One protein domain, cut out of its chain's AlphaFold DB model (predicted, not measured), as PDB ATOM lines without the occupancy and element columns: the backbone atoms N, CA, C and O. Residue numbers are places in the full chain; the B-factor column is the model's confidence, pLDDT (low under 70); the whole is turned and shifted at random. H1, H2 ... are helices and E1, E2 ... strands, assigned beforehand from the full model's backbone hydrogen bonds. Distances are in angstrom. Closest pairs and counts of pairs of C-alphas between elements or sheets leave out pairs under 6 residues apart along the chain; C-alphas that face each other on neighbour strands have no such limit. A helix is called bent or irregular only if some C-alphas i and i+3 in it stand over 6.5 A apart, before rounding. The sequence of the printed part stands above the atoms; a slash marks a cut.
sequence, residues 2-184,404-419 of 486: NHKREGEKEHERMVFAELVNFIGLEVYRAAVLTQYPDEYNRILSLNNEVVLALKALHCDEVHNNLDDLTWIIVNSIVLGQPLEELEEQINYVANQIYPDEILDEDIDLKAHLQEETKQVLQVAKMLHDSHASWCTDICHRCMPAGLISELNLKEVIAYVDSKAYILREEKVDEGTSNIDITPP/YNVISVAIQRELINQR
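AT A GLANCE: This is residues 2 to 184 and 404 to 419 of the 486 residues of an uncharacterized protein of Pseudoalteromonas rubra (UniProt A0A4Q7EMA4). The picture is a wide, flat V: a bundle of four helices, H2 to H5, makes one arm, and the long helix H1 makes most of the other, the two arms being joined at H1's last residue by one residue before H2. H6 sits inside the corner, H8 packs on residues 27 to 35 of H1, and H7 and the small hairpin E1 and E2 lie along H1's arm, with the hairpin far from the bundle; residues 2 to 7 of H1 and residues 103 to 108 stick out free. The printed part has 199 residues, with H1 to H7, then E1 and E2, then H8 along the chain; the class is mostly helix, and the one sheet is E1 - E2, antiparallel. The whole is loose, with a radius of gyration of the C-alphas of 21.1 A, and it spans 59 by 55 by 25 A.

IN THESE COORDINATES: Start at C-alpha 168, at (-29.924, 57.062, -21.428), where strand E1 begins; it covers residues 168 to 171, and strand E2 covers residues 177 to 180. Just before them is H7, residues 153 to 162, 14.2 A long. Then go to C-alpha 2 at (-46.993, 56.716, -24.112): from there H1, residues 2 to 35, runs 50.1 A to C-alpha 35 at (-26.755, 28.419, 11.872). Next come H2, residues 37 to 55, 26.8 A; H3, residues 62 to 79, 24.1 A; H4, residues 83 to 97, 21.9 A; and H5, residues 107 to 130, 34.9 A. H6 is short, residues 144 to 148. H8, residues 404 to 417, runs 20.1 A and ends at C-alpha 417, at (-36.681, 28.393, 8.649).

HOW THE PARTS SIT: Look first at the hairpin of E1 and E2, antiparallel at 147 degrees: N 170 and O 178 are 3.3 A apart and N 178 and O 170 are 3.2 A apart, both within hydrogen-bond range. Both strands are apart from H1. H7 touches no helix but is near H1, with 6 pairs of C-alphas within 10 A. Along H1, residues 27 to 35 alone touch H8, at a steep tilt of 64 degrees and the same way; the closest C-alphas are those of Ala 31 and Leu 415, 5.1 A apart. H1 and H2 are close but not clearly touching, with the C-alphas of Leu 33 and Tyr 40 closest at 6.4 A. Beyond that lies the up and down bundle of H2, H3, H4 and H5, each running against the one before it. Its hub is H3, which touches H2, H4, H5 and H6. H3 is irregular, with C-alphas 64 and 67 being 7.9 A apart, and has a kink of 39 degrees near residue 69. The hairpin of H2 and H3 has a tilt of 36 degrees, only just steep, with Val 50 and Thr 70 closest at 6.1 A between C-alphas. H3 and H4, a hairpin too, touch at a shallow tilt of 20 degrees, with the C-alphas of Ser 76 and Leu 86 closest at 6.4 A. H6 touches H3, the C-alphas of Trp 71 and Ala 145 being closest at 5.4 A. Every O i to N i+4 pair is within hydrogen-bond range in H1, H2, H5, H7 and H8; H3 has 11 of 14, H4 10 of 11, and H6 0 of 1, with 2 of 2 O i to N i+3 pairs within range.

THE WHOLE: The two C-alphas farthest apart are those of Ser 133 and Asp 173, at 62.4 A. Residues 185 to 403 are not printed, and C-alphas 184 and 404 are 23.1 A apart across the cut. The link from H5 to H6, residues 131 to 143, is long. The mean pLDDT of the printed part is 82.7; 37 residues are under 70, namely 2 to 7, 60 to 64, 97 to 107, 150 and 168 to 181.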
ATOM      1  N   ASN A   2     -46.549  57.509 -25.279       49.81
ATOM      2  CA  ASN A   2     -46.993  56.716 -24.112       49.81
ATOM      3  C   ASN A   2     -46.259  55.371 -23.940       49.81
ATOM      4  O   ASN A   2     -45.813  55.091 -22.836       49.81
ATOM      5  N   HIS A   3     -46.017  54.612 -25.015       50.59
ATOM      6  CA  HIS A   3     -45.361  53.293 -24.918       50.59
ATOM      7  C   HIS A   3     -43.917  53.327 -24.388       50.59
ATOM      8  O   HIS A   3     -43.517  52.433 -23.654       50.59
ATOM      9  N   LYS A   4     -43.149  54.392 -24.674       57.81
ATOM     10  CA  LYS A   4     -41.788  54.565 -24.125       57.81
ATOM     11  C   LYS A   4     -41.804  54.714 -22.593       57.81
ATOM     12  O   LYS A   4     -41.002  54.100 -21.909       57.81
ATOM     13  N   ARG A   5     -42.783  55.452 -22.053       62.56
ATOM     14  CA  ARG A   5     -42.967  55.620 -20.598       62.56
ATOM     15  C   ARG A   5     -43.534  54.377 -19.910       62.56
ATOM     16  O   ARG A   5     -43.380  54.246 -18.701       62.56
ATOM     17  N   GLU A   6     -44.248  53.520 -20.635       66.75
ATOM     18  CA  GLU A   6     -44.735  52.236 -20.111       66.75
ATOM     19  C   GLU A   6     -43.586  51.232 -19.991       66.75
ATOM     20  O   GLU A   6     -43.400  50.685 -18.907       66.75
ATOM     21  N   GLY A   7     -42.749  51.098 -21.028       69.38
ATOM     22  CA  GLY A   7     -41.566  50.229 -20.994       69.38
ATOM     23  C   GLY A   7     -40.526  50.643 -19.944       69.38
ATOM     24  O   GLY A   7     -39.989  49.793 -19.243       69.38
ATOM     25  N   GLU A   8     -40.297  51.948 -19.754       77.12
ATOM     26  CA  GLU A   8     -39.423  52.455 -18.679       77.12
ATOM     27  C   GLU A   8     -39.938  52.052 -17.286       77.12
ATOM     28  O   GLU A   8     -39.171  51.592 -16.443       77.12
ATOM     29  N   LYS A   9     -41.250  52.164 -17.041       82.44
ATOM     30  CA  LYS A   9     -41.857  51.772 -15.758       82.44
ATOM     31  C   LYS A   9     -41.826  50.267 -15.527       82.44
ATOM     32  O   LYS A   9     -41.682  49.833 -14.387       82.44
ATOM     33  N   GLU A  10     -42.017  49.480 -16.580       84.50
ATOM     34  CA  GLU A  10     -41.923  48.025 -16.513       84.50
ATOM     35  C   GLU A  10     -40.502  47.595 -16.135       84.50
ATOM     36  O   GLU A  10     -40.324  46.852 -15.170       84.50
ATOM     37  N   HIS A  11     -39.493  48.162 -16.800       85.56
ATOM     38  CA  HIS A  11     -38.091  47.900 -16.488       85.56
ATOM     39  C   HIS A  11     -37.728  48.302 -15.050       85.56
ATOM     40  O   HIS A  11     -37.127  47.515 -14.323       85.56
ATOM     41  N   GLU A  12     -38.162  49.479 -14.579       88.94
ATOM     42  CA  GLU A  12     -37.943  49.890 -13.185       88.94
ATOM     43  C   GLU A  12     -38.556  48.906 -12.173       88.94
ATOM     44  O   GLU A  12     -37.960  48.651 -11.123       88.94
ATOM     45  N   ARG A  13     -39.731  48.331 -12.471       90.12
ATOM     46  CA  ARG A  13     -40.356  47.304 -11.619       90.12
ATOM     47  C   ARG A  13     -39.546  46.011 -11.601       90.12
ATOM     48  O   ARG A  13     -39.367  45.439 -10.527       90.12
ATOM     49  N   MET A  14     -39.033  45.579 -12.753       89.94
ATOM     50  CA  MET A  14     -38.166  44.400 -12.849       89.94
ATOM     51  C   MET A  14     -36.895  44.587 -12.014       89.94
ATOM     52  O   MET A  14     -36.620  43.776 -11.133       89.94
ATOM     53  N   VAL A  15     -36.196  45.711 -12.193       90.94
ATOM     54  CA  VAL A  15     -34.974  46.042 -11.440       90.94
ATOM     55  C   VAL A  15     -35.253  46.126  -9.939       90.94
ATOM     56  O   VAL A  15     -34.470  45.641  -9.120       90.94
ATOM     57  N   PHE A  16     -36.391  46.703  -9.544       92.56
ATOM     58  CA  PHE A  16     -36.802  46.717  -8.142       92.56
ATOM     59  C   PHE A  16     -36.969  45.298  -7.578       92.56
ATOM     60  O   PHE A  16     -36.511  45.025  -6.466       92.56
ATOM     61  N   ALA A  17     -37.614  44.394  -8.318       91.56
ATOM     62  CA  ALA A  17     -37.783  43.006  -7.902       91.56
ATOM     63  C   ALA A  17     -36.437  42.270  -7.781       91.56
ATOM     64  O   ALA A  17     -36.226  41.566  -6.791       91.56
ATOM     65  N   GLU A  18     -35.507  42.484  -8.714       91.25
ATOM     66  CA  GLU A  18     -34.152  41.917  -8.672       91.25
ATOM     67  C   GLU A  18     -33.349  42.411  -7.466       91.25
ATOM     68  O   GLU A  18     -32.745  41.606  -6.761       91.25
ATOM     69  N   LEU A  19     -33.398  43.712  -7.162       92.94
ATOM     70  CA  LEU A  19     -32.746  44.278  -5.976       92.94
ATOM     71  C   LEU A  19     -33.303  43.685  -4.680       92.94
ATOM     72  O   LEU A  19     -32.551  43.385  -3.754       92.94
ATOM     73  N   VAL A  20     -34.622  43.497  -4.599       93.00
ATOM     74  CA  VAL A  20     -35.255  42.869  -3.432       93.00
ATOM     75  C   VAL A  20     -34.855  41.395  -3.309       93.00
ATOM     76  O   VAL A  20     -34.612  40.933  -2.194       93.00
ATOM     77  N   ASN A  21     -34.746  40.667  -4.421       90.50
ATOM     78  CA  ASN A  21     -34.266  39.282  -4.434       90.50
ATOM     79  C   ASN A  21     -32.806  39.169  -4.014       90.50
ATOM     80  O   ASN A  21     -32.486  38.311  -3.199       90.50
ATOM     81  N   PHE A  22     -31.950  40.063  -4.504       91.94
ATOM     82  CA  PHE A  22     -30.557  40.155  -4.086       91.94
ATOM     83  C   PHE A  22     -30.439  40.393  -2.572       91.94
ATOM     84  O   PHE A  22     -29.768  39.636  -1.878       91.94
ATOM     85  N   ILE A  23     -31.172  41.367  -2.020       93.12
ATOM     86  CA  ILE A  23     -31.206  41.585  -0.561       93.12
ATOM     87  C   ILE A  23     -31.729  40.331   0.159       93.12
ATOM     88  O   ILE A  23     -31.223  39.973   1.220       93.12
ATOM     89  N   GLY A  24     -32.735  39.657  -0.403       91.06
ATOM     90  CA  GLY A  24     -33.274  38.404   0.122       91.06
ATOM     91  C   GLY A  24     -32.252  37.266   0.171       91.06
ATOM     92  O   GLY A  24     -32.199  36.547   1.169       91.06
ATOM     93  N   LEU A  25     -31.417  37.138  -0.862       90.56
ATOM     94  CA  LEU A  25     -30.305  36.191  -0.910       90.56
ATOM     95  C   LEU A  25     -29.297  36.476   0.207       90.56
ATOM     96  O   LEU A  25     -28.929  35.554   0.927       90.56
ATOM     97  N   GLU A  26     -28.913  37.737   0.416       91.06
ATOM     98  CA  GLU A  26     -27.976  38.099   1.489       91.06
ATOM     99  C   GLU A  26     -28.576  37.890   2.885       91.06
ATOM    100  O   GLU A  26     -27.905  37.414   3.799       91.06
ATOM    101  N   VAL A  27     -29.872  38.165   3.057       92.31
ATOM    102  CA  VAL A  27     -30.607  37.841   4.289       92.31
ATOM    103  C   VAL A  27     -30.588  36.333   4.564       92.31
ATOM    104  O   VAL A  27     -30.381  35.910   5.704       92.31
ATOM    105  N   TYR A  28     -30.800  35.520   3.529       91.25
ATOM    106  CA  TYR A  28     -30.738  34.066   3.620       91.25
ATOM    107  C   TYR A  28     -29.320  33.573   3.931       91.25
ATOM    108  O   TYR A  28     -29.140  32.794   4.868       91.25
ATOM    109  N   ARG A  29     -28.305  34.088   3.229       90.38
ATOM    110  CA  ARG A  29     -26.886  33.802   3.471       90.38
ATOM    111  C   ARG A  29     -26.485  34.121   4.906       90.38
ATOM    112  O   ARG A  29     -25.883  33.281   5.565       90.38
ATOM    113  N   ALA A  30     -26.876  35.284   5.426       90.88
ATOM    114  CA  ALA A  30     -26.637  35.667   6.815       90.88
ATOM    115  C   ALA A  30     -27.260  34.673   7.812       90.88
ATOM    116  O   ALA A  30     -26.647  34.334   8.828       90.88
ATOM    117  N   ALA A  31     -28.465  34.170   7.523       90.62
ATOM    118  CA  ALA A  31     -29.107  33.153   8.349       90.62
ATOM    119  C   ALA A  31     -28.382  31.797   8.286       90.62
ATOM    120  O   ALA A  31     -28.213  31.164   9.329       90.62
ATOM    121  N   VAL A  32     -27.917  31.382   7.102       90.50
ATOM    122  CA  VAL A  32     -27.111  30.163   6.922       90.50
ATOM    123  C   VAL A  32     -25.779  30.280   7.655       90.50
ATOM    124  O   VAL A  32     -25.480  29.413   8.460       90.50
ATOM    125  N   LEU A  33     -25.035  31.375   7.483       89.06
ATOM    126  CA  LEU A  33     -23.774  31.632   8.194       89.06
ATOM    127  C   LEU A  33     -23.925  31.567   9.719       89.06
ATOM    128  O   LEU A  33     -23.041  31.086  10.417       89.06
ATOM    129  N   THR A  34     -25.061  32.036  10.238       86.81
ATOM    130  CA  THR A  34     -25.336  32.017  11.681       86.81
ATOM    131  C   THR A  34     -25.635  30.603  12.202       86.81
ATOM    132  O   THR A  34     -25.291  30.298  13.339       86.81
ATOM    133  N   GLN A  35     -26.320  29.756  11.425       85.50
ATOM    134  CA  GLN A  35     -26.755  28.419  11.872       85.50
ATOM    135  C   GLN A  35     -25.768  27.312  11.475       85.50
ATOM    136  O   GLN A  35     -25.473  26.427  12.274       85.50
ATOM    137  N   TYR A  36     -25.221  27.379  10.266       87.38
ATOM    138  CA  TYR A  36     -24.398  26.353   9.624       87.38
ATOM    139  C   TYR A  36     -23.054  26.923   9.121       87.38
ATOM    140  O   TYR A  36     -22.737  26.783   7.938       87.38
ATOM    141  N   PRO A  37     -22.242  27.577   9.980       85.06
ATOM    142  CA  PRO A  37     -20.981  28.189   9.547       85.06
ATOM    143  C   PRO A  37     -20.003  27.171   8.937       85.06
ATOM    144  O   PRO A  37     -19.358  27.462   7.934       85.06
ATOM    145  N   ASP A  38     -19.929  25.957   9.488       84.88
ATOM    146  CA  ASP A  38     -19.003  24.930   8.995       84.88
ATOM    147  C   ASP A  38     -19.432  24.363   7.639       84.88
ATOM    148  O   ASP A  38     -18.598  24.174   6.757       84.88
ATOM    149  N   GLU A  39     -20.730  24.135   7.424       88.44
ATOM    150  CA  GLU A  39     -21.236  23.697   6.117       88.44
ATOM    151  C   GLU A  39     -21.099  24.791   5.061       88.44
ATOM    152  O   GLU A  39     -20.711  24.495   3.932       88.44
ATOM    153  N   TYR A  40     -21.327  26.057   5.426       90.25
ATOM    154  CA  TYR A  40     -21.033  27.187   4.545       90.25
ATOM    155  C   TYR A  40     -19.564  27.179   4.098       90.25
ATOM    156  O   TYR A  40     -19.278  27.235   2.902       90.25
ATOM    157  N   ASN A  41     -18.629  27.040   5.043       88.12
ATOM    158  CA  ASN A  41     -17.196  27.000   4.745       88.12
ATOM    159  C   ASN A  41     -16.799  25.767   3.924       88.12
ATOM    160  O   ASN A  41     -15.913  25.853   3.072       88.12
ATOM    161  N   ARG A  42     -17.470  24.625   4.124       90.38
ATOM    162  CA  ARG A  42     -17.301  23.445   3.266       90.38
ATOM    163  C   ARG A  42     -17.733  23.739   1.830       90.38
ATOM    164  O   ARG A  42     -16.970  23.429   0.921       90.38
ATOM    165  N   ILE A  43     -18.894  24.366   1.617       93.06
ATOM    166  CA  ILE A  43     -19.367  24.764   0.275       93.06
ATOM    167  C   ILE A  43     -18.378  25.740  -0.380       93.06
ATOM    168  O   ILE A  43     -18.035  25.569  -1.547       93.06
ATOM    169  N   LEU A  44     -17.875  26.726   0.368       90.94
ATOM    170  CA  LEU A  44     -16.856  27.659  -0.124       90.94
ATOM    171  C   LEU A  44     -15.559  26.938  -0.520       90.94
ATOM    172  O   LEU A  44     -14.996  27.211  -1.578       90.94
ATOM    173  N   SER A  45     -15.110  25.986   0.299       91.06
ATOM    174  CA  SER A  45     -13.916  25.183   0.014       91.06
ATOM    175  C   SER A  45     -14.087  24.354  -1.259       91.06
ATOM    176  O   SER A  45     -13.198  24.360  -2.106       91.06
ATOM    177  N   LEU A  46     -15.248  23.710  -1.430       94.44
ATOM    178  CA  LEU A  46     -15.592  22.972  -2.648       94.44
ATOM    179  C   LEU A  46     -15.579  23.886  -3.876       94.44
ATOM    180  O   LEU A  46     -15.031  23.526  -4.909       94.44
ATOM    181  N   ASN A  47     -16.150  25.084  -3.776       92.75
ATOM    182  CA  ASN A  47     -16.121  26.038  -4.879       92.75
ATOM    183  C   ASN A  47     -14.702  26.436  -5.269       92.75
ATOM    184  O   ASN A  47     -14.373  26.438  -6.449       92.75
ATOM    185  N   ASN A  48     -13.852  26.733  -4.288       90.81
ATOM    186  CA  ASN A  48     -12.459  27.072  -4.554       90.81
ATOM    187  C   ASN A  48     -11.711  25.891  -5.191       90.81
ATOM    188  O   ASN A  48     -10.935  26.096  -6.122       90.81
ATOM    189  N   GLU A  49     -11.981  24.661  -4.749       94.12
ATOM    190  CA  GLU A  49     -11.448  23.437  -5.357       94.12
ATOM    191  C   GLU A  49     -11.886  23.290  -6.823       94.12
ATOM    192  O   GLU A  49     -11.039  23.097  -7.696       94.12
ATOM    193  N   VAL A  50     -13.181  23.455  -7.112       93.81
ATOM    194  CA  VAL A  50     -13.740  23.398  -8.474       93.81
ATOM    195  C   VAL A  50     -13.117  24.478  -9.363       93.81
ATOM    196  O   VAL A  50     -12.638  24.171 -10.454       93.81
ATOM    197  N   VAL A  51     -13.057  25.727  -8.892       91.00
ATOM    198  CA  VAL A  51     -12.446  26.848  -9.626       91.00
ATOM    199  C   VAL A  51     -10.985  26.555  -9.950       91.00
ATOM    200  O   VAL A  51     -10.551  26.772 -11.081       91.00
ATOM    201  N   LEU A  52     -10.210  26.057  -8.982       91.69
ATOM    202  CA  LEU A  52      -8.805  25.708  -9.193       91.69
ATOM    203  C   LEU A  52      -8.651  24.564 -10.201       91.69
ATOM    204  O   LEU A  52      -7.799  24.653 -11.086       91.69
ATOM    205  N   ALA A  53      -9.482  23.528 -10.099       93.31
ATOM    206  CA  ALA A  53      -9.452  22.386 -11.006       93.31
ATOM    207  C   ALA A  53      -9.795  22.791 -12.450       93.31
ATOM    208  O   ALA A  53      -9.098  22.382 -13.376       93.31
ATOM    209  N   LEU A  54     -10.808  23.643 -12.643       90.69
ATOM    210  CA  LEU A  54     -11.178  24.159 -13.963       90.69
ATOM    211  C   LEU A  54     -10.111  25.104 -14.532       90.69
ATOM    212  O   LEU A  54      -9.748  24.984 -15.700       90.69
ATOM    213  N   LYS A  55      -9.545  26.009 -13.720       89.06
ATOM    214  CA  LYS A  55      -8.462  26.908 -14.164       89.06
ATOM    215  C   LYS A  55      -7.206  26.144 -14.590       89.06
ATOM    216  O   LYS A  55      -6.524  26.583 -15.513       89.06
ATOM    217  N   ALA A  56      -6.913  25.013 -13.947       90.50
ATOM    218  CA  ALA A  56      -5.761  24.174 -14.269       90.50
ATOM    219  C   ALA A  56      -5.866  23.463 -15.630       90.50
ATOM    220  O   ALA A  56      -4.849  22.996 -16.140       90.50
ATOM    221  N   LEU A  57      -7.063  23.387 -16.228       86.75
ATOM    222  CA  LEU A  57      -7.240  22.811 -17.562       86.75
ATOM    223  C   LEU A  57      -6.657  23.693 -18.673       86.75
ATOM    224  O   LEU A  57      -6.335  23.175 -19.735       86.75
ATOM    225  N   HIS A  58      -6.487  25.001 -18.429       80.38
ATOM    226  CA  HIS A  58      -6.032  25.961 -19.444       80.38
ATOM    227  C   HIS A  58      -6.865  25.919 -20.744       80.38
ATOM    228  O   HIS A  58      -6.327  26.113 -21.830       80.38
ATOM    229  N   CYS A  59      -8.171  25.652 -20.628       74.25
ATOM    230  CA  CYS A  59      -9.117  25.691 -21.744       74.25
ATOM    231  C   CYS A  59      -9.532  27.140 -22.019       74.25
ATOM    232  O   CYS A  59     -10.388  27.664 -21.301       74.25
ATOM    233  N   ASP A  60      -8.901  27.795 -22.992       68.38
ATOM    234  CA  ASP A  60      -9.061  29.232 -23.249       68.38
ATOM    235  C   ASP A  60     -10.491  29.590 -23.701       68.38
ATOM    236  O   ASP A  60     -11.036  30.611 -23.278       68.38
ATOM    237  N   GLU A  61     -11.138  28.727 -24.493       66.62
ATOM    238  CA  GLU A  61     -12.488  28.979 -25.025       66.62
ATOM    239  C   GLU A  61     -13.574  28.758 -23.961       66.62
ATOM    240  O   GLU A  61     -14.499  29.562 -23.798       66.62
ATOM    241  N   VAL A  62     -13.433  27.695 -23.164       64.81
ATOM    242  CA  VAL A  62     -14.351  27.386 -22.057       64.81
ATOM    243  C   VAL A  62     -14.133  28.301 -20.838       64.81
ATOM    244  O   VAL A  62     -15.045  28.462 -20.020       64.81
ATOM    245  N   HIS A  63     -12.983  28.982 -20.733       62.41
ATOM    246  CA  HIS A  63     -12.656  29.884 -19.619       62.41
ATOM    247  C   HIS A  63     -13.686  31.002 -19.418       62.41
ATOM    248  O   HIS A  63     -13.956  31.404 -18.286       62.41
ATOM    249  N   ASN A  64     -14.308  31.468 -20.505       68.06
ATOM    250  CA  ASN A  64     -15.328  32.518 -20.464       68.06
ATOM    251  C   ASN A  64     -16.613  32.093 -19.726       68.06
ATOM    252  O   ASN A  64     -17.396  32.953 -19.334       68.06
ATOM    253  N   ASN A  65     -16.816  30.789 -19.497       78.50
ATOM    254  CA  ASN A  65     -17.978  30.226 -18.797       78.50
ATOM    255  C   ASN A  65     -17.593  29.529 -17.484       78.50
ATOM    256  O   ASN A  65     -18.356  28.717 -16.956       78.50
ATOM    257  N   LEU A  66     -16.410  29.833 -16.944       82.12
ATOM    258  CA  LEU A  66     -15.904  29.198 -15.729       82.12
ATOM    259  C   LEU A  66     -16.846  29.386 -14.533       82.12
ATOM    260  O   LEU A  66     -17.025  28.450 -13.755       82.12
ATOM    261  N   ASP A  67     -17.489  30.549 -14.416       82.69
ATOM    262  CA  ASP A  67     -18.473  30.821 -13.364       82.69
ATOM    263  C   ASP A  67     -19.683  29.884 -13.458       82.69
ATOM    264  O   ASP A  67     -20.101  29.309 -12.454       82.69
ATOM    265  N   ASP A  68     -20.223  29.691 -14.662       86.81
ATOM    266  CA  ASP A  68     -21.420  28.879 -14.876       86.81
ATOM    267  C   ASP A  68     -21.116  27.384 -14.697       86.81
ATOM    268  O   ASP A  68     -21.892  26.664 -14.065       86.81
ATOM    269  N   LEU A  69     -19.946  26.925 -15.156       89.81
ATOM    270  CA  LEU A  69     -19.468  25.560 -14.912       89.81
ATOM    271  C   LEU A  69     -19.210  25.299 -13.428       89.81
ATOM    272  O   LEU A  69     -19.625  24.264 -12.904       89.81
ATOM    273  N   THR A  70     -18.572  26.245 -12.736       90.94
ATOM    274  CA  THR A  70     -18.364  26.159 -11.286       90.94
ATOM    275  C   THR A  70     -19.706  26.046 -10.573       90.94
ATOM    276  O   THR A  70     -19.895  25.172  -9.727       90.94
ATOM    277  N   TRP A  71     -20.666  26.884 -10.961       89.69
ATOM    278  CA  TRP A  71     -22.001  26.899 -10.386       89.69
ATOM    279  C   TRP A  71     -22.716  25.555 -10.574       89.69
ATOM    280  O   TRP A  71     -23.223  24.994  -9.602       89.69
ATOM    281  N   ILE A  72     -22.702  24.998 -11.788       91.62
ATOM    282  CA  ILE A  72     -23.290  23.689 -12.113       91.62
ATOM    283  C   ILE A  72     -22.664  22.564 -11.275       91.62
ATOM    284  O   ILE A  72     -23.388  21.812 -10.620       91.62
ATOM    285  N   ILE A  73     -21.330  22.472 -11.240       94.62
ATOM    286  CA  ILE A  73     -20.621  21.384 -10.549       94.62
ATOM    287  C   ILE A  73     -20.854  21.453  -9.033       94.62
ATOM    288  O   ILE A  73     -21.224  20.451  -8.422       94.62
ATOM    289  N   VAL A  74     -20.700  22.633  -8.421       94.50
ATOM    290  CA  VAL A  74     -20.911  22.816  -6.974       94.50
ATOM    291  C   VAL A  74     -22.349  22.470  -6.586       94.50
ATOM    292  O   VAL A  74     -22.569  21.756  -5.609       94.50
ATOM    293  N   ASN A  75     -23.339  22.941  -7.351       92.25
ATOM    294  CA  ASN A  75     -24.741  22.644  -7.066       92.25
ATOM    295  C   ASN A  75     -25.039  21.148  -7.191       92.25
ATOM    296  O   ASN A  75     -25.714  20.601  -6.321       92.25
ATOM    297  N   SER A  76     -24.514  20.490  -8.228       93.19
ATOM    298  CA  SER A  76     -24.698  19.054  -8.446       93.19
ATOM    299  C   SER A  76     -24.155  18.225  -7.283       93.19
ATOM    300  O   SER A  76     -24.876  17.379  -6.753       93.19
ATOM    301  N   ILE A  77     -22.937  18.526  -6.820       94.62
ATOM    302  CA  ILE A  77     -22.303  17.830  -5.693       94.62
ATOM    303  C   ILE A  77     -23.090  18.057  -4.398       94.62
ATOM    304  O   ILE A  77     -23.458  17.101  -3.718       94.62
ATOM    305  N   VAL A  78     -23.392  19.314  -4.060       92.56
ATOM    306  CA  VAL A  78     -24.035  19.646  -2.778       92.56
ATOM    307  C   VAL A  78     -25.475  19.128  -2.705       92.56
ATOM    308  O   VAL A  78     -25.921  18.708  -1.637       92.56
ATOM    309  N   LEU A  79     -26.206  19.148  -3.825       89.62
ATOM    310  CA  LEU A  79     -27.584  18.651  -3.904       89.62
ATOM    311  C   LEU A  79     -27.671  17.141  -4.183       89.62
ATOM    312  O   LEU A  79     -28.775  16.596  -4.164       89.62
ATOM    313  N   GLY A  80     -26.545  16.470  -4.443       87.19
ATOM    314  CA  GLY A  80     -26.498  15.043  -4.756       87.19
ATOM    315  C   GLY A  80     -27.208  14.687  -6.064       87.19
ATOM    316  O   GLY A  80     -27.915  13.680  -6.128       87.19
ATOM    317  N   GLN A  81     -27.075  15.525  -7.097       88.12
ATOM    318  CA  GLN A  81     -27.653  15.242  -8.412       88.12
ATOM    319  C   GLN A  81     -26.946  14.047  -9.077       88.12
ATOM    320  O   GLN A  81     -25.738  13.867  -8.881       88.12
ATOM    321  N   PRO A  82     -27.664  13.234  -9.878       89.00
ATOM    322  CA  PRO A  82     -27.055  12.169 -10.669       89.00
ATOM    323  C   PRO A  82     -25.999  12.713 -11.635       89.00
ATOM    324  O   PRO A  82     -26.136  13.822 -12.156       89.00
ATOM    325  N   LEU A  83     -24.968  11.911 -11.911       89.56
ATOM    326  CA  LEU A  83     -23.887  12.296 -12.820       89.56
ATOM    327  C   LEU A  83     -24.421  12.586 -14.230       89.56
ATOM    328  O   LEU A  83     -23.966  13.523 -14.868       89.56
ATOM    329  N   GLU A  84     -25.430  11.845 -14.690       90.44
ATOM    330  CA  GLU A  84     -26.040  12.048 -16.007       90.44
ATOM    331  C   GLU A  84     -26.651  13.453 -16.147       90.44
ATOM    332  O   GLU A  84     -26.500  14.099 -17.183       90.44
ATOM    333  N   GLU A  85     -27.288  13.966 -15.088       89.38
ATOM    334  CA  GLU A  85     -27.861  15.318 -15.077       89.38
ATOM    335  C   GLU A  85     -26.758  16.390 -15.113       89.38
ATOM    336  O   GLU A  85     -26.900  17.411 -15.785       89.38
ATOM    337  N   LEU A  86     -25.633  16.142 -14.432       91.56
ATOM    338  CA  LEU A  86     -24.455  17.009 -14.481       91.56
ATOM    339  C   LEU A  86     -23.839  17.044 -15.888       91.56
ATOM    340  O   LEU A  86     -23.532  18.121 -16.402       91.56
ATOM    341  N   GLU A  87     -23.689  15.882 -16.529       91.81
ATOM    342  CA  GLU A  87     -23.160  15.779 -17.892       91.81
ATOM    343  C   GLU A  87     -24.045  16.543 -18.890       91.81
ATOM    344  O   GLU A  87     -23.531  17.287 -19.728       91.81
ATOM    345  N   GLU A  88     -25.372  16.426 -18.791       88.06
ATOM    346  CA  GLU A  88     -26.310  17.179 -19.633       88.06
ATOM    347  C   GLU A  88     -26.161  18.699 -19.459       88.06
ATOM    348  O   GLU A  88     -26.125  19.435 -20.450       88.06
ATOM    349  N   GLN A  89     -26.030  19.180 -18.219       88.25
ATOM    350  CA  GLN A  89     -25.874  20.609 -17.929       88.25
ATOM    351  C   GLN A  89     -24.543  21.173 -18.445       88.25
ATOM    352  O   GLN A  89     -24.525  22.258 -19.029       88.25
ATOM    353  N   ILE A  90     -23.437  20.436 -18.292       89.69
ATOM    354  CA  ILE A  90     -22.126  20.846 -18.823       89.69
ATOM    355  C   ILE A  90     -22.161  20.904 -20.352       89.69
ATOM    356  O   ILE A  90     -21.726  21.894 -20.941       89.69
ATOM    357  N   ASN A  91     -22.731  19.884 -21.003       85.06
ATOM    358  CA  ASN A  91     -22.885  19.876 -22.458       85.06
ATOM    359  C   ASN A  91     -23.762  21.037 -22.944       85.06
ATOM    360  O   ASN A  91     -23.479  21.628 -23.983       85.06
ATOM    361  N   TYR A  92     -24.809  21.398 -22.198       84.81
ATOM    362  CA  TYR A  92     -25.634  22.557 -22.522       84.81
ATOM    363  C   TYR A  92     -24.823  23.860 -22.520       84.81
ATOM    364  O   TYR A  92     -24.929  24.619 -23.480       84.81
ATOM    365  N   VAL A  93     -23.985  24.097 -21.503       83.44
ATOM    366  CA  VAL A  93     -23.104  25.280 -21.453       83.44
ATOM    367  C   VAL A  93     -22.091  25.262 -22.595       83.44
ATOM    368  O   VAL A  93     -21.953  26.261 -23.295       83.44
ATOM    369  N   ALA A  94     -21.444  24.124 -22.856       78.81
ATOM    370  CA  ALA A  94     -20.495  23.990 -23.962       78.81
ATOM    371  C   ALA A  94     -21.138  24.307 -25.327       78.81
ATOM    372  O   ALA A  94     -20.559  25.022 -26.143       78.81
ATOM    373  N   ASN A  95     -22.376  23.856 -25.547       73.25
ATOM    374  CA  ASN A  95     -23.132  24.127 -26.772       73.25
ATOM    375  C   ASN A  95     -23.599  25.590 -26.907       73.25
ATOM    376  O   ASN A  95     -24.000  25.995 -27.994       73.25
ATOM    377  N   GLN A  96     -23.578  26.401 -25.840       72.69
ATOM    378  CA  GLN A  96     -23.861  27.842 -25.944       72.69
ATOM    379  C   GLN A  96     -22.671  28.642 -26.477       72.69
ATOM    380  O   GLN A  96     -22.876  29.691 -27.084       72.69
ATOM    381  N   ILE A  97     -21.448  28.143 -26.274       67.25
ATOM    382  CA  ILE A  97     -20.213  28.777 -26.762       67.25
ATOM    383  C   ILE A  97     -20.184  28.763 -28.296       67.25
ATOM    384  O   ILE A  97     -19.694  29.708 -28.908       67.25
ATOM    385  N   TYR A  98     -20.785  27.741 -28.916       60.97
ATOM    386  CA  TYR A  98     -20.966  27.652 -30.362       60.97
ATOM    387  C   TYR A  98     -22.354  27.102 -30.726       60.97
ATOM    388  O   TYR A  98     -22.584  25.898 -30.590       60.97
ATOM    389  N   PRO A  99     -23.270  27.936 -31.263       53.44
ATOM    390  CA  PRO A  99     -24.436  27.429 -31.975       53.44
ATOM    391  C   PRO A  99     -23.957  26.513 -33.107       53.44
ATOM    392  O   PRO A  99     -22.930  26.775 -33.726       53.44
ATOM    393  N   ASP A 100     -24.709  25.461 -33.422       47.06
ATOM    394  CA  ASP A 100     -24.389  24.429 -34.428       47.06
ATOM    395  C   ASP A 100     -24.168  24.945 -35.884       47.06
ATOM    396  O   ASP A 100     -24.037  24.147 -36.818       47.06
ATOM    397  N   GLU A 101     -24.130  26.264 -36.095       46.25
ATOM    398  CA  GLU A 101     -23.881  26.974 -37.351       46.25
ATOM    399  C   GLU A 101     -22.379  27.205 -37.580       46.25
ATOM    400  O   GLU A 101     -21.881  28.326 -37.520       46.25
ATOM    401  N   ILE A 102     -21.646  26.137 -37.888       47.72
ATOM    402  CA  ILE A 102     -20.295  26.250 -38.446       47.72
ATOM    403  C   ILE A 102     -20.377  26.020 -39.964       47.72
ATOM    404  O   ILE A 102     -20.864  24.986 -40.424       47.72
ATOM    405  N   LEU A 103     -19.922  27.012 -40.739       50.00
ATOM    406  CA  LEU A 103     -19.506  26.841 -42.137       50.00
ATOM    407  C   LEU A 103     -18.335  25.844 -42.164       50.00
ATOM    408  O   LEU A 103     -17.523  25.878 -41.252       50.00
ATOM    409  N   ASP A 104     -18.211  24.996 -43.190       52.03
ATOM    410  CA  ASP A 104     -17.216  23.898 -43.311       52.03
ATOM    411  C   ASP A 104     -15.723  24.262 -43.043       52.03
ATOM    412  O   ASP A 104     -14.861  23.386 -43.077       52.03
ATOM    413  N   GLU A 105     -15.393  25.526 -42.765       53.16
ATOM    414  CA  GLU A 105     -14.050  26.058 -42.524       53.16
ATOM    415  C   GLU A 105     -13.545  25.940 -41.058       53.16
ATOM    416  O   GLU A 105     -12.337  26.038 -40.869       53.16
ATOM    417  N   ASP A 106     -14.377  25.613 -40.047       61.06
ATOM    418  CA  ASP A 106     -13.953  25.530 -38.616       61.06
ATOM    419  C   ASP A 106     -14.012  24.115 -37.979       61.06
ATOM    420  O   ASP A 106     -14.287  23.943 -36.785       61.06
ATOM    421  N   ILE A 107     -13.746  23.056 -38.754       65.44
ATOM    422  CA  ILE A 107     -13.740  21.659 -38.253       65.44
ATOM    423  C   ILE A 107     -12.745  21.463 -37.092       65.44
ATOM    424  O   ILE A 107     -13.060  20.764 -36.123       65.44
ATOM    425  N   ASP A 108     -11.576  22.103 -37.162       70.94
ATOM    426  CA  ASP A 108     -10.522  21.985 -36.147       70.94
ATOM    427  C   ASP A 108     -10.935  22.624 -34.810       70.94
ATOM    428  O   ASP A 108     -10.659  22.066 -33.747       70.94
ATOM    429  N   LEU A 109     -11.676  23.737 -34.849       70.12
ATOM    430  CA  LEU A 109     -12.180  24.414 -33.652       70.12
ATOM    431  C   LEU A 109     -13.288  23.605 -32.965       70.12
ATOM    432  O   LEU A 109     -13.296  23.463 -31.743       70.12
ATOM    433  N   LYS A 110     -14.190  22.994 -33.746       73.88
ATOM    434  CA  LYS A 110     -15.225  22.099 -33.205       73.88
ATOM    435  C   LYS A 110     -14.616  20.887 -32.499       73.88
ATOM    436  O   LYS A 110     -15.071  20.512 -31.420       73.88
ATOM    437  N   ALA A 111     -13.597  20.274 -33.101       78.12
ATOM    438  CA  ALA A 111     -12.877  19.162 -32.485       78.12
ATOM    439  C   ALA A 111     -12.141  19.603 -31.207       78.12
ATOM    440  O   ALA A 111     -12.139  18.869 -30.219       78.12
ATOM    441  N   HIS A 112     -11.569  20.811 -31.207       80.62
ATOM    442  CA  HIS A 112     -10.908  21.391 -30.042       80.62
ATOM    443  C   HIS A 112     -11.875  21.587 -28.862       80.62
ATOM    444  O   HIS A 112     -11.628  21.054 -27.784       80.62
ATOM    445  N   LEU A 113     -13.028  22.227 -29.085       77.19
ATOM    446  CA  LEU A 113     -14.064  22.433 -28.061       77.19
ATOM    447  C   LEU A 113     -14.636  21.122 -27.508       77.19
ATOM    448  O   LEU A 113     -14.921  21.017 -26.314       77.19
ATOM    449  N   GLN A 114     -14.805  20.104 -28.357       82.81
ATOM    450  CA  GLN A 114     -15.234  18.777 -27.907       82.81
ATOM    451  C   GLN A 114     -14.212  18.139 -26.962       82.81
ATOM    452  O   GLN A 114     -14.600  17.516 -25.971       82.81
ATOM    453  N   GLU A 115     -12.920  18.307 -27.242       86.88
ATOM    454  CA  GLU A 115     -11.866  17.815 -26.360       86.88
ATOM    455  C   GLU A 115     -11.808  18.618 -25.050       86.88
ATOM    456  O   GLU A 115     -11.728  18.007 -23.986       86.88
ATOM    457  N   GLU A 116     -11.949  19.947 -25.084       87.31
ATOM    458  CA  GLU A 116     -12.048  20.767 -23.863       87.31
ATOM    459  C   GLU A 116     -13.266  20.378 -23.011       87.31
ATOM    460  O   GLU A 116     -13.148  20.150 -21.807       87.31
ATOM    461  N   THR A 117     -14.434  20.199 -23.634       88.06
ATOM    462  CA  THR A 117     -15.663  19.766 -22.946       88.06
ATOM    463  C   THR A 117     -15.462  18.412 -22.271       88.06
ATOM    464  O   THR A 117     -15.858  18.208 -21.124       88.06
ATOM    465  N   LYS A 118     -14.792  17.477 -22.949       90.00
ATOM    466  CA  LYS A 118     -14.460  16.164 -22.392       90.00
ATOM    467  C   LYS A 118     -13.503  16.262 -21.201       90.00
ATOM    468  O   LYS A 118     -13.676  15.515 -20.238       90.00
ATOM    469  N   GLN A 119     -12.531  17.176 -21.231       91.31
ATOM    470  CA  GLN A 119     -11.648  17.436 -20.089       91.31
ATOM    471  C   GLN A 119     -12.425  18.003 -18.894       91.31
ATOM    472  O   GLN A 119     -12.257  17.521 -17.773       91.31
ATOM    473  N   VAL A 120     -13.333  18.954 -19.134       91.81
ATOM    474  CA  VAL A 120     -14.226  19.503 -18.099       91.81
ATOM    475  C   VAL A 120     -15.103  18.410 -17.495       91.81
ATOM    476  O   VAL A 120     -15.167  18.293 -16.273       91.81
ATOM    477  N   LEU A 121     -15.725  17.564 -18.321       93.00
ATOM    478  CA  LEU A 121     -16.526  16.425 -17.857       93.00
ATOM    479  C   LEU A 121     -15.696  15.452 -17.011       93.00
ATOM    480  O   LEU A 121     -16.167  14.965 -15.985       93.00
ATOM    481  N   GLN A 122     -14.446  15.190 -17.399       94.81
ATOM    482  CA  GLN A 122     -13.550  14.327 -16.634       94.81
ATOM    483  C   GLN A 122     -13.224  14.916 -15.253       94.81
ATOM    484  O   GLN A 122     -13.252  14.185 -14.261       94.81
ATOM    485  N   VAL A 123     -12.948  16.221 -15.175       94.75
ATOM    486  CA  VAL A 123     -12.726  16.924 -13.900       94.75
ATOM    487  C   VAL A 123     -13.994  16.934 -13.051       94.75
ATOM    488  O   VAL A 123     -13.936  16.591 -11.872       94.75
ATOM    489  N   ALA A 124     -15.142  17.258 -13.647       94.75
ATOM    490  CA  ALA A 124     -16.431  17.281 -12.964       94.75
ATOM    491  C   ALA A 124     -16.773  15.911 -12.365       94.75
ATOM    492  O   ALA A 124     -17.157  15.830 -11.200       94.75
ATOM    493  N   LYS A 125     -16.553  14.828 -13.120       95.62
ATOM    494  CA  LYS A 125     -16.744  13.455 -12.646       95.62
ATOM    495  C   LYS A 125     -15.810  13.102 -11.493       95.62
ATOM    496  O   LYS A 125     -16.262  12.554 -10.495       95.62
ATOM    497  N   MET A 126     -14.526  13.438 -11.607       96.50
ATOM    498  CA  MET A 126     -13.553  13.192 -10.539       96.50
ATOM    499  C   MET A 126     -13.954  13.901  -9.235       96.50
ATOM    500  O   MET A 126     -13.874  13.289  -8.172       96.50
ATOM    501  N   LEU A 127     -14.398  15.159  -9.323       96.31
ATOM    502  CA  LEU A 127     -14.864  15.942  -8.175       96.31
ATOM    503  C   LEU A 127     -16.180  15.398  -7.601       96.31
ATOM    504  O   LEU A 127     -16.353  15.346  -6.385       96.31
ATOM    505  N   HIS A 128     -17.104  14.961  -8.459       93.50
ATOM    506  CA  HIS A 128     -18.356  14.333  -8.030       93.50
ATOM    507  C   HIS A 128     -18.092  13.033  -7.263       93.50
ATOM    508  O   HIS A 128     -18.574  12.866  -6.143       93.50
ATOM    509  N   ASP A 129     -17.215  12.177  -7.794       93.00
ATOM    510  CA  ASP A 129     -16.808  10.925  -7.154       93.00
ATOM    511  C   ASP A 129     -16.057  11.171  -5.829       93.00
ATOM    512  O   ASP A 129     -16.299  10.473  -4.839       93.00
ATOM    513  N   SER A 130     -15.164  12.172  -5.762       94.25
ATOM    514  CA  SER A 130     -14.410  12.488  -4.535       94.25
ATOM    515  C   SER A 130     -15.287  13.034  -3.411       94.25
ATOM    516  O   SER A 130     -14.944  12.886  -2.237       94.25
ATOM    517  N   HIS A 131     -16.426  13.633  -3.763       93.75
ATOM    518  CA  HIS A 131     -17.401  14.199  -2.835       93.75
ATOM    519  C   HIS A 131     -18.707  13.389  -2.780       93.75
ATOM    520  O   HIS A 131     -19.724  13.890  -2.309       93.75
ATOM    521  N   ALA A 132     -18.693  12.110  -3.172       86.56
ATOM    522  CA  ALA A 132     -19.891  11.259  -3.200       86.56
ATOM    523  C   ALA A 132     -20.584  11.086  -1.830       86.56
ATOM    524  O   ALA A 132     -21.768  10.761  -1.760       86.56
ATOM    525  N   SER A 133     -19.859  11.298  -0.725       86.19
ATOM    526  CA  SER A 133     -20.409  11.278   0.636       86.19
ATOM    527  C   SER A 133     -20.871  12.654   1.129       86.19
ATOM    528  O   SER A 133     -21.014  12.844   2.339       86.19
ATOM    529  N   TRP A 134     -21.031  13.638   0.239       90.81
ATOM    530  CA  TRP A 134     -21.516  14.957   0.623       90.81
ATOM    531  C   TRP A 134     -22.915  14.859   1.235       90.81
ATOM    532  O   TRP A 134     -23.809  14.191   0.721       90.81
ATOM    533  N   CYS A 135     -23.106  15.560   2.345       85.25
ATOM    534  CA  CYS A 135     -24.398  15.741   2.982       85.25
ATOM    535  C   CYS A 135     -24.484  17.169   3.518       85.25
ATOM    536  O   CYS A 135     -23.469  17.745   3.928       85.25
ATOM    537  N   THR A 136     -25.689  17.726   3.489       84.56
ATOM    538  CA  THR A 136     -25.996  19.077   3.960       84.56
ATOM    539  C   THR A 136     -27.265  19.026   4.802       84.56
ATOM    540  O   THR A 136     -28.244  18.392   4.402       84.56
ATOM    541  N   ASP A 137     -27.237  19.683   5.959       82.94
ATOM    542  CA  ASP A 137     -28.412  19.905   6.808       82.94
ATOM    543  C   ASP A 137     -29.055  21.273   6.509       82.94
ATOM    544  O   ASP A 137     -30.158  21.577   6.979       82.94
ATOM    545  N   ILE A 138     -28.407  22.096   5.673       85.94
ATOM    546  CA  ILE A 138     -28.964  23.358   5.194       85.94
ATOM    547  C   ILE A 138     -30.223  23.072   4.371       85.94
ATOM    548  O   ILE A 138     -30.196  22.452   3.303       85.94
ATOM    549  N   CYS A 139     -31.348  23.636   4.807       80.75
ATOM    550  CA  CYS A 139     -32.559  23.672   3.998       80.75
ATOM    551  C   CYS A 139     -32.377  24.721   2.889       80.75
ATOM    552  O   CYS A 139     -32.653  25.916   3.084       80.75
ATOM    553  N   HIS A 140     -31.836  24.281   1.750       83.94
ATOM    554  CA  HIS A 140     -31.496  25.140   0.621       83.94
ATOM    555  C   HIS A 140     -32.733  25.849   0.055       83.94
ATOM    556  O   HIS A 140     -33.664  25.223  -0.451       83.94
ATOM    557  N   ARG A 141     -32.723  27.186   0.128       81.25
ATOM    558  CA  ARG A 141     -33.711  28.069  -0.519       81.25
ATOM    559  C   ARG A 141     -33.161  28.755  -1.757       81.25
ATOM    560  O   ARG A 141     -33.856  29.553  -2.361       81.25
ATOM    561  N   CYS A 142     -31.932  28.466  -2.135       83.62
ATOM    562  CA  CYS A 142     -31.346  28.794  -3.421       83.62
ATOM    563  C   CYS A 142     -30.292  27.735  -3.737       83.62
ATOM    564  O   CYS A 142     -29.970  26.886  -2.900       83.62
ATOM    565  N   MET A 143     -29.776  27.793  -4.955       86.25
ATOM    566  CA  MET A 143     -28.672  26.949  -5.380       86.25
ATOM    567  C   MET A 143     -27.447  27.156  -4.468       86.25
ATOM    568  O   MET A 143     -27.106  28.314  -4.205       86.25
ATOM    569  N   PRO A 144     -26.797  26.084  -3.974       89.94
ATOM    570  CA  PRO A 144     -25.664  26.158  -3.048       89.94
ATOM    571  C   PRO A 144     -24.551  27.127  -3.453       89.94
ATOM    572  O   PRO A 144     -24.122  27.933  -2.632       89.94
ATOM    573  N   ALA A 145     -24.143  27.131  -4.723       87.56
ATOM    574  CA  ALA A 145     -23.131  28.049  -5.247       87.56
ATOM    575  C   ALA A 145     -23.557  29.531  -5.164       87.56
ATOM    576  O   ALA A 145     -22.730  30.436  -5.177       87.56
ATOM    577  N   GLY A 146     -24.853  29.815  -5.010       84.38
ATOM    578  CA  GLY A 146     -25.346  31.161  -4.732       84.38
ATOM    579  C   GLY A 146     -25.049  31.680  -3.324       84.38
ATOM    580  O   GLY A 146     -25.035  32.891  -3.099       84.38
ATOM    581  N   LEU A 147     -24.773  30.797  -2.362       86.69
ATOM    582  CA  LEU A 147     -24.392  31.204  -1.006       86.69
ATOM    583  C   LEU A 147     -23.020  31.877  -0.959       86.69
ATOM    584  O   LEU A 147     -22.762  32.646  -0.041       86.69
ATOM    585  N   ILE A 148     -22.166  31.609  -1.935       84.75
ATOM    586  CA  ILE A 148     -20.752  31.999  -1.939       84.75
ATOM    587  C   ILE A 148     -20.427  33.038  -3.015       84.75
ATOM    588  O   ILE A 148     -19.268  33.393  -3.190       84.75
ATOM    589  N   SER A 149     -21.436  33.542  -3.732       76.69
ATOM    590  CA  SER A 149     -21.227  34.604  -4.716       76.69
ATOM    591  C   SER A 149     -20.713  35.877  -4.044       76.69
ATOM    592  O   SER A 149     -21.217  36.276  -2.988       76.69
ATOM    593  N   GLU A 150     -19.749  36.539  -4.680       69.88
ATOM    594  CA  GLU A 150     -19.154  37.765  -4.153       69.88
ATOM    595  C   GLU A 150     -20.202  38.853  -3.879       69.88
ATOM    596  O   GLU A 150     -21.213  38.988  -4.575       69.88
ATOM    597  N   LEU A 151     -19.948  39.629  -2.824       76.56
ATOM    598  CA  LEU A 151     -20.835  40.669  -2.326       76.56
ATOM    599  C   LEU A 151     -20.125  42.023  -2.353       76.56
ATOM    600  O   LEU A 151     -19.289  42.300  -1.495       76.56
ATOM    601  N   ASN A 152     -20.531  42.914  -3.259       84.94
ATOM    602  CA  ASN A 152     -20.101  44.312  -3.230       84.94
ATOM    603  C   ASN A 152     -21.286  45.265  -3.025       84.94
ATOM    604  O   ASN A 152     -21.811  45.882  -3.952       84.94
ATOM    605  N   LEU A 153     -21.707  45.422  -1.765       90.19
ATOM    606  CA  LEU A 153     -22.839  46.288  -1.408       90.19
ATOM    607  C   LEU A 153     -22.636  47.756  -1.824       90.19
ATOM    608  O   LEU A 153     -23.620  48.445  -2.099       90.19
ATOM    609  N   LYS A 154     -21.390  48.247  -1.900       90.62
ATOM    610  CA  LYS A 154     -21.102  49.635  -2.298       90.62
ATOM    611  C   LYS A 154     -21.430  49.882  -3.764       90.62
ATOM    612  O   LYS A 154     -22.059  50.892  -4.074       90.62
ATOM    613  N   GLU A 155     -21.046  48.962  -4.643       91.44
ATOM    614  CA  GLU A 155     -21.358  49.056  -6.071       91.44
ATOM    615  C   GLU A 155     -22.863  48.977  -6.322       91.44
ATOM    616  O   GLU A 155     -23.404  49.791  -7.067       91.44
ATOM    617  N   VAL A 156     -23.572  48.085  -5.621       93.25
ATOM    618  CA  VAL A 156     -25.040  47.998  -5.708       93.25
ATOM    619  C   VAL A 156     -25.703  49.300  -5.248       93.25
ATOM    620  O   VAL A 156     -26.621  49.802  -5.897       93.25
ATOM    621  N   ILE A 157     -25.228  49.902  -4.153       93.56
ATOM    622  CA  ILE A 157     -25.728  51.201  -3.685       93.56
ATOM    623  C   ILE A 157     -25.457  52.299  -4.723       93.56
ATOM    624  O   ILE A 157     -26.355  53.096  -5.005       93.56
ATOM    625  N   ALA A 158     -24.262  52.337  -5.318       91.50
ATOM    626  CA  ALA A 158     -23.915  53.303  -6.360       91.50
ATOM    627  C   ALA A 158     -24.790  53.137  -7.615       91.50
ATOM    628  O   ALA A 158     -25.247  54.132  -8.188       91.50
ATOM    629  N   TYR A 159     -25.091  51.895  -8.003       91.75
ATOM    630  CA  TYR A 159     -26.003  51.558  -9.098       91.75
ATOM    631  C   TYR A 159     -27.421  52.097  -8.855       91.75
ATOM    632  O   TYR A 159     -28.015  52.730  -9.731       91.75
ATOM    633  N   VAL A 160     -27.942  51.925  -7.634       92.12
ATOM    634  CA  VAL A 160     -29.258  52.446  -7.231       92.12
ATOM    635  C   VAL A 160     -29.275  53.978  -7.189       92.12
ATOM    636  O   VAL A 160     -30.212  54.598  -7.691       92.12
ATOM    637  N   ASP A 161     -28.247  54.606  -6.616       90.94
ATOM    638  CA  ASP A 161     -28.181  56.063  -6.451       90.94
ATOM    639  C   ASP A 161     -28.029  56.811  -7.778       90.94
ATOM    640  O   ASP A 161     -28.688  57.832  -7.997       90.94
ATOM    641  N   SER A 162     -27.181  56.298  -8.671       89.31
ATOM    642  CA  SER A 162     -26.978  56.858 -10.014       89.31
ATOM    643  C   SER A 162     -28.159  56.606 -10.952       89.31
ATOM    644  O   SER A 162     -28.242  57.232 -12.016       89.31
ATOM    645  N   LYS A 163     -29.073  55.708 -10.551       89.31
ATOM    646  CA  LYS A 163     -30.143  55.162 -11.384       89.31
ATOM    647  C   LYS A 163     -29.601  54.646 -12.717       89.31
ATOM    648  O   LYS A 163     -30.160  54.943 -13.769       89.31
ATOM    649  N   ALA A 164     -28.486  53.918 -12.668       86.75
ATOM    650  CA  ALA A 164     -27.798  53.413 -13.859       86.75
ATOM    651  C   ALA A 164     -28.668  52.459 -14.703       86.75
ATOM    652  O   ALA A 164     -28.422  52.290 -15.890       86.75
ATOM    653  N   TYR A 165     -29.729  51.906 -14.111       84.81
ATOM    654  CA  TYR A 165     -30.763  51.128 -14.795       84.81
ATOM    655  C   TYR A 165     -31.714  51.958 -15.681       84.81
ATOM    656  O   TYR A 165     -32.503  51.396 -16.434       84.81
ATOM    657  N   ILE A 166     -31.707  53.293 -15.596       83.25
ATOM    658  CA  ILE A 166     -32.525  54.125 -16.486       83.25
ATOM    659  C   ILE A 166     -31.790  54.296 -17.814       83.25
ATOM    660  O   ILE A 166     -30.710  54.883 -17.856       83.25
ATOM    661  N   LEU A 167     -32.432  53.849 -18.894       73.69
ATOM    662  CA  LEU A 167     -31.995  54.034 -20.278       73.69
ATOM    663  C   LEU A 167     -31.635  55.503 -20.560       73.69
ATOM    664  O   LEU A 167     -32.486  56.394 -20.464       73.69
ATOM    665  N   ARG A 168     -30.380  55.754 -20.943       68.62
ATOM    666  CA  ARG A 168     -29.924  57.062 -21.428       68.62
ATOM    667  C   ARG A 168     -29.704  56.976 -22.932       68.62
ATOM    668  O   ARG A 168     -28.970  56.120 -23.407       68.62
ATOM    669  N   GLU A 169     -30.359  57.859 -23.678       65.44
ATOM    670  CA  GLU A 169     -30.063  58.045 -25.099       65.44
ATOM    671  C   GLU A 169     -28.857  58.976 -25.215       65.44
ATOM    672  O   GLU A 169     -28.982  60.180 -24.969       65.44
ATOM    673  N   GLU A 170     -27.700  58.441 -25.599       58.12
ATOM    674  CA  GLU A 170     -26.607  59.281 -26.079       58.12
ATOM    675  C   GLU A 170     -26.799  59.547 -27.570       58.12
ATOM    676  O   GLU A 170     -26.897  58.635 -28.394       58.12
ATOM    677  N   LYS A 171     -26.897  60.833 -27.921       54.94
ATOM    678  CA  LYS A 171     -26.877  61.267 -29.316       54.94
ATOM    679  C   LYS A 171     -25.430  61.299 -29.773       54.94
ATOM    680  O   LYS A 171     -24.674  62.147 -29.310       54.94
ATOM    681  N   VAL A 172     -25.078  60.414 -30.694       57.88
ATOM    682  CA  VAL A 172     -23.797  60.482 -31.393       57.88
ATOM    683  C   VAL A 172     -23.924  61.489 -32.545       57.88
ATOM    684  O   VAL A 172     -25.013  61.659 -33.104       57.88
ATOM    685  N   ASP A 173     -22.825  62.167 -32.896       55.12
ATOM    686  CA  ASP A 173     -22.767  63.258 -33.891       55.12
ATOM    687  C   ASP A 173     -23.344  62.888 -35.278       55.12
ATOM    688  O   ASP A 173     -23.732  63.765 -36.048       55.12
ATOM    689  N   GLU A 174     -23.477  61.596 -35.584       58.72
ATOM    690  CA  GLU A 174     -24.014  61.082 -36.852       58.72
ATOM    691  C   GLU A 174     -25.537  60.835 -36.847       58.72
ATOM    692  O   GLU A 174     -26.097  60.329 -37.817       58.72
ATOM    693  N   GLY A 175     -26.246  61.202 -35.773       52.66
ATOM    694  CA  GLY A 175     -27.695  60.987 -35.664       52.66
ATOM    695  C   GLY A 175     -28.096  59.561 -35.272       52.66
ATOM    696  O   GLY A 175     -29.290  59.276 -35.163       52.66
ATOM    697  N   THR A 176     -27.125  58.687 -35.004       47.91
ATOM    698  CA  THR A 176     -27.329  57.377 -34.378       47.91
ATOM    699  C   THR A 176     -27.456  57.571 -32.866       47.91
ATOM    700  O   THR A 176     -26.603  58.195 -32.235       47.91
ATOM    701  N   SER A 177     -28.544  57.083 -32.274       54.34
ATOM    702  CA  SER A 177     -28.700  57.009 -30.820       54.34
ATOM    703  C   SER A 177     -28.162  55.669 -30.339       54.34
ATOM    704  O   SER A 177     -28.762  54.640 -30.661       54.34
ATOM    705  N   ASN A 178     -27.074  55.675 -29.571       55.72
ATOM    706  CA  ASN A 178     -26.671  54.480 -28.838       55.72
ATOM    707  C   ASN A 178     -27.509  54.397 -27.561       55.72
ATOM    708  O   ASN A 178     -27.716  55.389 -26.855       55.72
ATOM    709  N   ILE A 179     -28.050  53.208 -27.317       60.75
ATOM    710  CA  ILE A 179     -28.792  52.876 -26.110       60.75
ATOM    711  C   ILE A 179     -27.880  51.970 -25.291       60.75
ATOM    712  O   ILE A 179     -27.775  50.787 -25.601       60.75
ATOM    713  N   ASP A 180     -27.242  52.519 -24.260       62.66
ATOM    714  CA  ASP A 180     -26.464  51.725 -23.308       62.66
ATOM    715  C   ASP A 180     -27.298  51.441 -22.057       62.66
ATOM    716  O   ASP A 180     -27.771  52.349 -21.366       62.66
ATOM    717  N   ILE A 181     -27.480  50.152 -21.767       66.56
ATOM    718  CA  ILE A 181     -28.019  49.667 -20.496       66.56
ATOM    719  C   ILE A 181     -26.820  49.248 -19.653       66.56
ATOM    720  O   ILE A 181     -26.089  48.335 -20.026       66.56
ATOM    721  N   THR A 182     -26.616  49.897 -18.506       78.62
ATOM    722  CA  THR A 182     -25.577  49.461 -17.568       78.62
ATOM    723  C   THR A 182     -26.047  48.180 -16.867       78.62
ATOM    724  O   THR A 182     -27.074  48.223 -16.176       78.62
ATOM    725  N   PRO A 183     -25.334  47.048 -17.017       79.94
ATOM    726  CA  PRO A 183     -25.705  45.812 -16.342       79.94
ATOM    727  C   PRO A 183     -25.616  45.983 -14.814       79.94
ATOM    728  O   PRO A 183     -24.784  46.756 -14.327       79.94
ATOM    729  N   PRO A 184     -26.474  45.300 -14.035       86.69
ATOM    730  CA  PRO A 184     -26.415  45.366 -12.581       86.69
ATOM    731  C   PRO A 184     -25.099  44.754 -12.056       86.69
ATOM    732  O   PRO A 184     -24.695  43.695 -12.534       86.69
ATOM    733  N   TYR A 404     -31.060  48.618   9.220       96.88
ATOM    734  CA  TYR A 404     -30.583  47.530  10.065       96.88
ATOM    735  C   TYR A 404     -31.726  46.807  10.783       96.88
ATOM    736  O   TYR A 404     -31.744  45.581  10.840       96.88
ATOM    737  N   ASN A 405     -32.713  47.543  11.306       95.81
ATOM    738  CA  ASN A 405     -33.879  46.939  11.954       95.81
ATOM    739  C   ASN A 405     -34.721  46.110  10.973       95.81
ATOM    740  O   ASN A 405     -35.161  45.018  11.326       95.81
ATOM    741  N   VAL A 406     -34.928  46.609   9.748       96.25
ATOM    742  CA  VAL A 406     -35.647  45.887   8.684       96.25
ATOM    743  C   VAL A 406     -34.919  44.588   8.334       96.25
ATOM    744  O   VAL A 406     -35.524  43.516   8.359       96.25
ATOM    745  N   ILE A 407     -33.611  44.676   8.090       96.81
ATOM    746  CA  ILE A 407     -32.760  43.530   7.757       96.81
ATOM    747  C   ILE A 407     -32.692  42.526   8.900       96.81
ATOM    748  O   ILE A 407     -32.880  41.336   8.681       96.81
ATOM    749  N   SER A 408     -32.514  42.990  10.135       94.69
ATOM    750  CA  SER A 408     -32.480  42.115  11.305       94.69
ATOM    751  C   SER A 408     -33.775  41.323  11.439       94.69
ATOM    752  O   SER A 408     -33.729  40.123  11.677       94.69
ATOM    753  N   VAL A 409     -34.941  41.948  11.239       94.38
ATOM    754  CA  VAL A 409     -36.225  41.229  11.249       94.38
ATOM    755  C   VAL A 409     -36.303  40.201  10.117       94.38
ATOM    756  O   VAL A 409     -36.815  39.104  10.341       94.38
ATOM    757  N   ALA A 410     -35.797  40.524   8.926       94.12
ATOM    758  CA  ALA A 410     -35.765  39.599   7.794       94.12
ATOM    759  C   ALA A 410     -34.848  38.390   8.066       94.12
ATOM    760  O   ALA A 410     -35.294  37.252   7.942       94.12
ATOM    761  N   ILE A 411     -33.630  38.616   8.569       93.50
ATOM    762  CA  ILE A 411     -32.688  37.551   8.958       93.50
ATOM    763  C   ILE A 411     -33.300  36.677  10.049       93.50
ATOM    764  O   ILE A 411     -33.252  35.456   9.971       93.50
ATOM    765  N   GLN A 412     -33.953  37.275  11.048       89.50
ATOM    766  CA  GLN A 412     -34.635  36.519  12.100       89.50
ATOM    767  C   GLN A 412     -35.736  35.595  11.568       89.50
ATOM    768  O   GLN A 412     -35.972  34.543  12.158       89.50
ATOM    769  N   ARG A 413     -36.396  35.956  10.464       88.94
ATOM    770  CA  ARG A 413     -37.379  35.087   9.806       88.94
ATOM    771  C   ARG A 413     -36.720  33.935   9.069       88.94
ATOM    772  O   ARG A 413     -37.198  32.817   9.198       88.94
ATOM    773  N   GLU A 414     -35.613  34.165   8.370       88.88
ATOM    774  CA  GLU A 414     -34.884  33.054   7.746       88.88
ATOM    775  C   GLU A 414     -34.248  32.127   8.779       88.88
ATOM    776  O   GLU A 414     -34.315  30.912   8.629       88.88
ATOM    777  N   LEU A 415     -33.752  32.658   9.899       87.88
ATOM    778  CA  LEU A 415     -33.275  31.836  11.014       87.88
ATOM    779  C   LEU A 415     -34.366  30.903  11.554       87.88
ATOM    780  O   LEU A 415     -34.061  29.795  11.982       87.88
ATOM    781  N   ILE A 416     -35.635  31.323  11.523       83.25
ATOM    782  CA  ILE A 416     -36.766  30.463  11.899       83.25
ATOM    783  C   ILE A 416     -36.925  29.284  10.931       83.25
ATOM    784  O   ILE A 416     -37.286  28.200  11.380       83.25
ATOM    785  N   ASN A 417     -36.628  29.467   9.645       80.88
ATOM    786  CA  ASN A 417     -36.681  28.393   8.649       80.88
ATOM    787  C   ASN A 417     -35.490  27.428   8.772       80.88
ATOM    788  O   ASN A 417     -35.599  26.271   8.388       80.88
ATOM    789  N   GLN A 418     -34.374  27.895   9.338       83.25
ATOM    790  CA  GLN A 418     -33.115  27.152   9.455       83.25
ATOM    791  C   GLN A 418     -32.899  26.484  10.828       83.25
ATOM    792  O   GLN A 418     -31.865  25.868  11.055       83.25
ATOM    793  N   ARG A 419     -33.851  26.604  11.767       81.69
ATOM    794  CA  ARG A 419     -33.685  26.164  13.171       81.69
ATOM    795  C   ARG A 419     -33.973  24.689  13.445       81.69
ATOM    796  O   ARG A 419     -33.809  24.259  14.589       81.69
TER     797      ARG A 419